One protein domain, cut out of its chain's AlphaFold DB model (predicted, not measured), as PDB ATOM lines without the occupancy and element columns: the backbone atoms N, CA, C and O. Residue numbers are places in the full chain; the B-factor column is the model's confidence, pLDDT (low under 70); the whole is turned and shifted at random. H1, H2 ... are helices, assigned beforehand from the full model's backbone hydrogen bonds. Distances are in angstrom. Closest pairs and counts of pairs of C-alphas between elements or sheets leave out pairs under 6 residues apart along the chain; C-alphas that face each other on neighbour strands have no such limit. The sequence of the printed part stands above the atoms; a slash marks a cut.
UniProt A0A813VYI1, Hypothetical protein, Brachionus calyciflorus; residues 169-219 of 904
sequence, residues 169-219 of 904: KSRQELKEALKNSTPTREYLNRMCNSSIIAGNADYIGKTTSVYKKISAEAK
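AT A GLANCE: This is residues 169 to 219 of the 904 residues of the protein "Hypothetical protein" of Brachionus calyciflorus (UniProt A0A813VYI1). Three short helices, H1, H2 and H3, meet at steep angles in a small helical body, and the long loop from H2 to H3 swings out from it, with residues 193 to 200 sticking out at one end. The printed part has 51 residues with three named helices in the order H1, H2, H3 and no named strand; its class is all helix. It is compact, with a radius of gyration of the C-alphas of 11.2 A, yet elongated in outline, spanning 34 by 20 by 15 A.

HOW THE PARTS SIT: Start from H1, residues 169 to 180, the longest helix. It touches H3, residues 209 to 218, about perpendicular at 74 degrees; look at Leu 178 and Ser 215, whose C-alphas are the closest at 5.2 A. With residues 174 to 178 alone, H1 only just touches H2, residues 183 to 188, with 3 pairs of C-alphas within 8 A, the closest being those of Leu 178 and Glu 186 at 7.3 A. Their steep tilt of 68 degrees is only just short of about perpendicular, and they run opposite ways. H2 and H3 touch at a steep tilt of 55 degrees, opposite ways; their closest C-alphas are those of Pro 183 and Tyr 211, 5.2 A apart. In H2 and H3 every O i to N i+4 pair is within hydrogen-bond range, in H1 7 of 8.

IN THESE COORDINATES: Find C-alpha 169 at (62.196, 100.850, 118.960); from there H1 runs 17.8 A to C-alpha 180. H2 covers 8.7 A. H3 runs 14.4 A to C-alpha 218 at (60.223, 114.556, 118.067).

THE WHOLE: The C-alphas farthest apart are those of Ser 195 and Lys 219, 34.6 A. The printed part has no cut. The link from H1 to H2 is tight, that from H2 to H3 long, with 20 residues. Mean pLDDT of the printed part is 72.3; 17 residues are under 70, among them 192 to 200.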
ATOM      1  N   LYS A 169      62.467 100.718 120.394       78.19
ATOM      2  CA  LYS A 169      62.196 100.850 118.960       78.19
ATOM      3  C   LYS A 169      60.758 101.285 118.688       78.19
ATOM      4  O   LYS A 169      60.562 102.201 117.896       78.19
ATOM      5  N   SER A 170      59.766 100.739 119.398       76.94
ATOM      6  CA  SER A 170      58.357 101.151 119.217       76.94
ATOM      7  C   SER A 170      58.135 102.638 119.548       76.94
ATOM      8  O   SER A 170      57.383 103.336 118.864       76.94
ATOM      9  N   ARG A 171      58.857 103.173 120.550       84.56
ATOM     10  CA  ARG A 171      58.871 104.613 120.857       84.56
ATOM     11  C   ARG A 171      59.579 105.415 119.766       84.56
ATOM     12  O   ARG A 171      59.127 106.512 119.454       84.56
ATOM     13  N   GLN A 172      60.673 104.902 119.201       83.38
ATOM     14  CA  GLN A 172      61.413 105.567 118.122       83.38
ATOM     15  C   GLN A 172      60.582 105.650 116.835       83.38
ATOM     16  O   GLN A 172      60.430 106.740 116.298       83.38
ATOM     17  N   GLU A 173      59.951 104.561 116.400       85.31
ATOM     18  CA  GLU A 173      59.065 104.537 115.224       85.31
ATOM     19  C   GLU A 173      57.892 105.517 115.372       85.31
ATOM     20  O   GLU A 173      57.595 106.295 114.462       85.31
ATOM     21  N   LEU A 174      57.264 105.555 116.554       85.19
ATOM     22  CA  LEU A 174      56.226 106.540 116.860       85.19
ATOM     23  C   LEU A 174      56.781 107.978 116.900       85.19
ATOM     24  O   LEU A 174      56.120 108.900 116.424       85.19
ATOM     25  N   LYS A 175      57.998 108.181 117.419       84.56
ATOM     26  CA  LYS A 175      58.695 109.478 117.409       84.56
ATOM     27  C   LYS A 175      58.954 109.967 115.984       84.56
ATOM     28  O   LYS A 175      58.807 111.156 115.725       84.56
ATOM     29  N   GLU A 176      59.286 109.080 115.050       84.25
ATOM     30  CA  GLU A 176      59.483 109.447 113.645       84.25
ATOM     31  C   GLU A 176      58.168 109.753 112.927       84.25
ATOM     32  O   GLU A 176      58.066 110.799 112.283       84.25
ATOM     33  N   ALA A 177      57.127 108.936 113.116       82.00
ATOM     34  CA  ALA A 177      55.792 109.221 112.585       82.00
ATOM     35  C   ALA A 177      55.245 110.576 113.089       82.00
ATOM     36  O   ALA A 177      54.684 111.366 112.326       82.00
ATOM     37  N   LEU A 178      55.481 110.898 114.366       80.69
ATOM     38  CA  LEU A 178      55.062 112.152 114.995       80.69
ATOM     39  C   LEU A 178      55.866 113.395 114.578       80.69
ATOM     40  O   LEU A 178      55.479 114.491 114.996       80.69
ATOM     41  N   LYS A 179      56.908 113.274 113.739       73.75
ATOM     42  CA  LYS A 179      57.523 114.424 113.040       73.75
ATOM     43  C   LYS A 179      56.518 115.042 112.056       73.75
ATOM     44  O   LYS A 179      56.282 116.247 112.101       73.75
ATOM     45  N   ASN A 180      55.862 114.195 111.257       70.75
ATOM     46  CA  ASN A 180      55.005 114.585 110.128       70.75
ATOM     47  C   ASN A 180      53.493 114.408 110.394       70.75
ATOM     48  O   ASN A 180      52.677 114.652 109.509       70.75
ATOM     49  N   SER A 181      53.110 113.978 111.601       70.88
ATOM     50  CA  SER A 181      51.722 113.697 111.994       70.88
ATOM     51  C   SER A 181      51.352 114.351 113.338       70.88
ATOM     52  O   SER A 181      52.182 114.987 114.008       70.88
ATOM     53  N   THR A 182      50.084 114.227 113.737       75.31
ATOM     54  CA  THR A 182      49.552 114.763 115.001       75.31
ATOM     55  C   THR A 182      49.363 113.655 116.046       75.31
ATOM     56  O   THR A 182      49.014 112.531 115.680       75.31
ATOM     57  N   PRO A 183      49.521 113.950 117.355       78.25
ATOM     58  CA  PRO A 183      49.254 112.995 118.435       78.25
ATOM     59  C   PRO A 183      47.898 112.289 118.324       78.25
ATOM     60  O   PRO A 183      47.822 111.083 118.528       78.25
ATOM     61  N   THR A 184      46.841 113.022 117.959       74.25
ATOM     62  CA  THR A 184      45.484 112.477 117.811       74.25
ATOM     63  C   THR A 184      45.368 111.531 116.615       74.25
ATOM     64  O   THR A 184      44.771 110.468 116.745       74.25
ATOM     65  N   ARG A 185      45.973 111.868 115.465       75.81
ATOM     66  CA  ARG A 185      45.957 111.012 114.268       75.81
ATOM     67  C   ARG A 185      46.735 109.718 114.498       75.81
ATOM     68  O   ARG A 185      46.232 108.645 114.197       75.81
ATOM     69  N   GLU A 186      47.920 109.804 115.101       81.31
ATOM     70  CA  GLU A 186      48.732 108.621 115.411       81.31
ATOM     71  C   GLU A 186      48.117 107.724 116.497       81.31
ATOM     72  O   GLU A 186      48.353 106.515 116.484       81.31
ATOM     73  N   TYR A 187      47.313 108.291 117.398       80.31
ATOM     74  CA  TYR A 187      46.510 107.554 118.374       80.31
ATOM     75  C   TYR A 187      45.336 106.826 117.707       80.31
ATOM     76  O   TYR A 187      45.217 105.612 117.852       80.31
ATOM     77  N   LEU A 188      44.521 107.528 116.910       76.44
ATOM     78  CA  LEU A 188      43.376 106.936 116.202       76.44
ATOM     79  C   LEU A 188      43.800 105.865 115.182       76.44
ATOM     80  O   LEU A 188      43.128 104.852 115.061       76.44
ATOM     81  N   ASN A 189      44.951 106.028 114.521       77.06
ATOM     82  CA  ASN A 189      45.518 105.018 113.617       77.06
ATOM     83  C   ASN A 189      45.993 103.731 114.328       77.06
ATOM     84  O   ASN A 189      46.277 102.745 113.651       77.06
ATOM     85  N   ARG A 190      46.167 103.747 115.660       75.50
ATOM     86  CA  ARG A 190      46.639 102.594 116.458       75.50
ATOM     87  C   ARG A 190      45.590 102.057 117.433       75.50
ATOM     88  O   ARG A 190      45.762 100.941 117.917       75.50
ATOM     89  N   MET A 191      44.515 102.805 117.688       70.12
ATOM     90  CA  MET A 191      43.259 102.263 118.210       70.12
ATOM     91  C   MET A 191      42.805 101.122 117.298       70.12
ATOM     92  O   MET A 191      42.640 101.304 116.095       70.12
ATOM     93  N   CYS A 192      42.659  99.927 117.863       55.91
ATOM     94  CA  CYS A 192      42.339  98.737 117.088       55.91
ATOM     95  C   CYS A 192      40.823  98.511 117.079       55.91
ATOM     96  O   CYS A 192      40.202  98.531 118.140       55.91
ATOM     97  N   ASN A 193      40.237  98.194 115.919       51.06
ATOM     98  CA  ASN A 193      38.826  97.785 115.793       51.06
ATOM     99  C   ASN A 193      38.576  96.354 116.331       51.06
ATOM    100  O   ASN A 193      37.785  95.590 115.781       51.06
ATOM    101  N   SER A 194      39.293  95.952 117.380       49.38
ATOM    102  CA  SER A 194      39.142  94.663 118.041       49.38
ATOM    103  C   SER A 194      37.935  94.686 118.974       49.38
ATOM    104  O   SER A 194      37.916  95.453 119.931       49.38
ATOM    105  N   SER A 195      36.992  93.765 118.779       50.47
ATOM    106  CA  SER A 195      35.835  93.509 119.658       50.47
ATOM    107  C   SER A 195      36.195  92.933 121.044       50.47
ATOM    108  O   SER A 195      35.364  92.329 121.719       50.47
ATOM    109  N   ILE A 196      37.448  93.096 121.476       55.22
ATOM    110  CA  ILE A 196      37.992  92.585 122.732       55.22
ATOM    111  C   ILE A 196      37.929  93.724 123.752       55.22
ATOM    112  O   ILE A 196      38.754  94.632 123.721       55.22
ATOM    113  N   ILE A 197      36.928  93.660 124.636       54.00
ATOM    114  CA  ILE A 197      36.529  94.733 125.570       54.00
ATOM    115  C   ILE A 197      37.705  95.250 126.413       54.00
ATOM    116  O   ILE A 197      37.849  96.454 126.608       54.00
ATOM    117  N   ALA A 198      38.567  94.344 126.874       58.91
ATOM    118  CA  ALA A 198      39.784  94.669 127.601       58.91
ATOM    119  C   ALA A 198      40.880  93.647 127.261       58.91
ATOM    120  O   ALA A 198      40.713  92.454 127.528       58.91
ATOM    121  N   GLY A 199      41.998  94.105 126.683       64.12
ATOM    122  CA  GLY A 199      43.190  93.271 126.542       64.12
ATOM    123  C   GLY A 199      44.223  93.674 125.493       64.12
ATOM    124  O   GLY A 199      43.906  94.148 124.410       64.12
ATOM    125  N   ASN A 200      45.486  93.407 125.836       66.12
ATOM    126  CA  ASN A 200      46.609  93.162 124.926       66.12
ATOM    127  C   ASN A 200      46.868  94.176 123.780       66.12
ATOM    128  O   ASN A 200      47.439  93.832 122.741       66.12
ATOM    129  N   ALA A 201      46.488  95.436 123.977       70.75
ATOM    130  CA  ALA A 201      46.669  96.524 123.019       70.75
ATOM    131  C   ALA A 201      48.116  97.064 122.950       70.75
ATOM    132  O   ALA A 201      48.820  97.135 123.960       70.75
ATOM    133  N   ASP A 202      48.531  97.505 121.753       67.69
ATOM    134  CA  ASP A 202      49.854  98.104 121.460       67.69
ATOM    135  C   ASP A 202      49.827  99.640 121.319       67.69
ATOM    136  O   ASP A 202      50.768 100.251 120.816       67.69
ATOM    137  N   TYR A 203      48.737 100.270 121.754       73.69
ATOM    138  CA  TYR A 203      48.620 101.718 121.918       73.69
ATOM    139  C   TYR A 203      48.702 102.102 123.410       73.69
ATOM    140  O   TYR A 203      48.951 101.264 124.271       73.69
ATOM    141  N   ILE A 204      48.523 103.383 123.736       66.94
ATOM    142  CA  ILE A 204      48.374 103.872 125.121       66.94
ATOM    143  C   ILE A 204      46.876 104.006 125.391       66.94
ATOM    144  O   ILE A 204      46.219 104.588 124.541       66.94
ATOM    145  N   GLY A 205      46.377 103.523 126.537       68.06
ATOM    146  CA  GLY A 205      44.947 103.349 126.865       68.06
ATOM    147  C   GLY A 205      44.040 104.583 126.699       68.06
ATOM    148  O   GLY A 205      43.758 105.010 125.589       68.06
ATOM    149  N   LYS A 206      43.504 105.143 127.793       65.50
ATOM    150  CA  LYS A 206      42.478 106.208 127.696       65.50
ATOM    151  C   LYS A 206      42.994 107.603 127.297       65.50
ATOM    152  O   LYS A 206      42.174 108.476 127.027       65.50
ATOM    153  N   THR A 207      44.310 107.872 127.291       67.56
ATOM    154  CA  THR A 207      44.830 109.248 127.118       67.56
ATOM    155  C   THR A 207      45.921 109.399 126.054       67.56
ATOM    156  O   THR A 207      46.850 108.603 125.936       67.56
ATOM    157  N   THR A 208      45.874 110.521 125.328       74.50
ATOM    158  CA  THR A 208      46.894 110.932 124.340       74.50
ATOM    159  C   THR A 208      48.131 111.596 124.972       74.50
ATOM    160  O   THR A 208      49.007 112.082 124.256       74.50
ATOM    161  N   SER A 209      48.228 111.628 126.303       76.12
ATOM    162  CA  SER A 209      49.273 112.320 127.080       76.12
ATOM    163  C   SER A 209      50.698 111.952 126.641       76.12
ATOM    164  O   SER A 209      51.505 112.822 126.305       76.12
ATOM    165  N   VAL A 210      50.999 110.655 126.547       80.00
ATOM    166  CA  VAL A 210      52.332 110.172 126.163       80.00
ATOM    167  C   VAL A 210      52.585 110.320 124.652       80.00
ATOM    168  O   VAL A 210      53.723 110.584 124.273       80.00
ATOM    169  N   TYR A 211      51.556 110.301 123.787       80.25
ATOM    170  CA  TYR A 211      51.703 110.705 122.374       80.25
ATOM    171  C   TYR A 211      52.098 112.187 122.247       80.25
ATOM    172  O   TYR A 211      52.974 112.525 121.450       80.25
ATOM    173  N   LYS A 212      51.501 113.081 123.054       77.56
ATOM    174  CA  LYS A 212      51.893 114.503 123.109       77.56
ATOM    175  C   LYS A 212      53.355 114.643 123.551       77.56
ATOM    176  O   LYS A 212      54.115 115.340 122.882       77.56
ATOM    177  N   LYS A 213      53.774 113.916 124.597       79.19
ATOM    178  CA  LYS A 213      55.168 113.905 125.084       79.19
ATOM    179  C   LYS A 213      56.163 113.394 124.028       79.19
ATOM    180  O   LYS A 213      57.165 114.053 123.781       79.19
ATOM    181  N   ILE A 214      55.859 112.290 123.336       81.31
ATOM    182  CA  ILE A 214      56.709 111.764 122.250       81.31
ATOM    183  C   ILE A 214      56.758 112.737 121.057       81.31
ATOM    184  O   ILE A 214      57.812 112.896 120.448       81.31
ATOM    185  N   SER A 215      55.662 113.436 120.730       77.56
ATOM    186  CA  SER A 215      55.671 114.441 119.653       77.56
ATOM    187  C   SER A 215      56.478 115.691 120.018       77.56
ATOM    188  O   SER A 215      57.141 116.244 119.145       77.56
ATOM    189  N   ALA A 216      56.485 116.103 121.291       67.06
ATOM    190  CA  ALA A 216      57.381 117.150 121.785       67.06
ATOM    191  C   ALA A 216      58.855 116.702 121.737       67.06
ATOM    192  O   ALA A 216      59.704 117.447 121.267       67.06
ATOM    193  N   GLU A 217      59.155 115.451 122.109       74.06
ATOM    194  CA  GLU A 217      60.492 114.856 121.940       74.06
ATOM    195  C   GLU A 217      60.934 114.772 120.460       74.06
ATOM    196  O   GLU A 217      62.132 114.661 120.198       74.06
ATOM    197  N   ALA A 218      59.993 114.755 119.504       67.50
ATOM    198  CA  ALA A 218      60.223 114.556 118.067       67.50
ATOM    199  C   ALA A 218      60.483 115.832 117.255       67.50
ATOM    200  O   ALA A 218      61.020 115.734 116.150       67.50
ATOM    201  N   LYS A 219      60.039 116.997 117.742       60.75
ATOM    202  CA  LYS A 219      59.919 118.220 116.940       60.75
ATOM    203  C   LYS A 219      60.995 119.236 117.304       60.75
ATOM    204  O   LYS A 219      61.103 119.664 118.446       60.75
TER     205      LYS A 219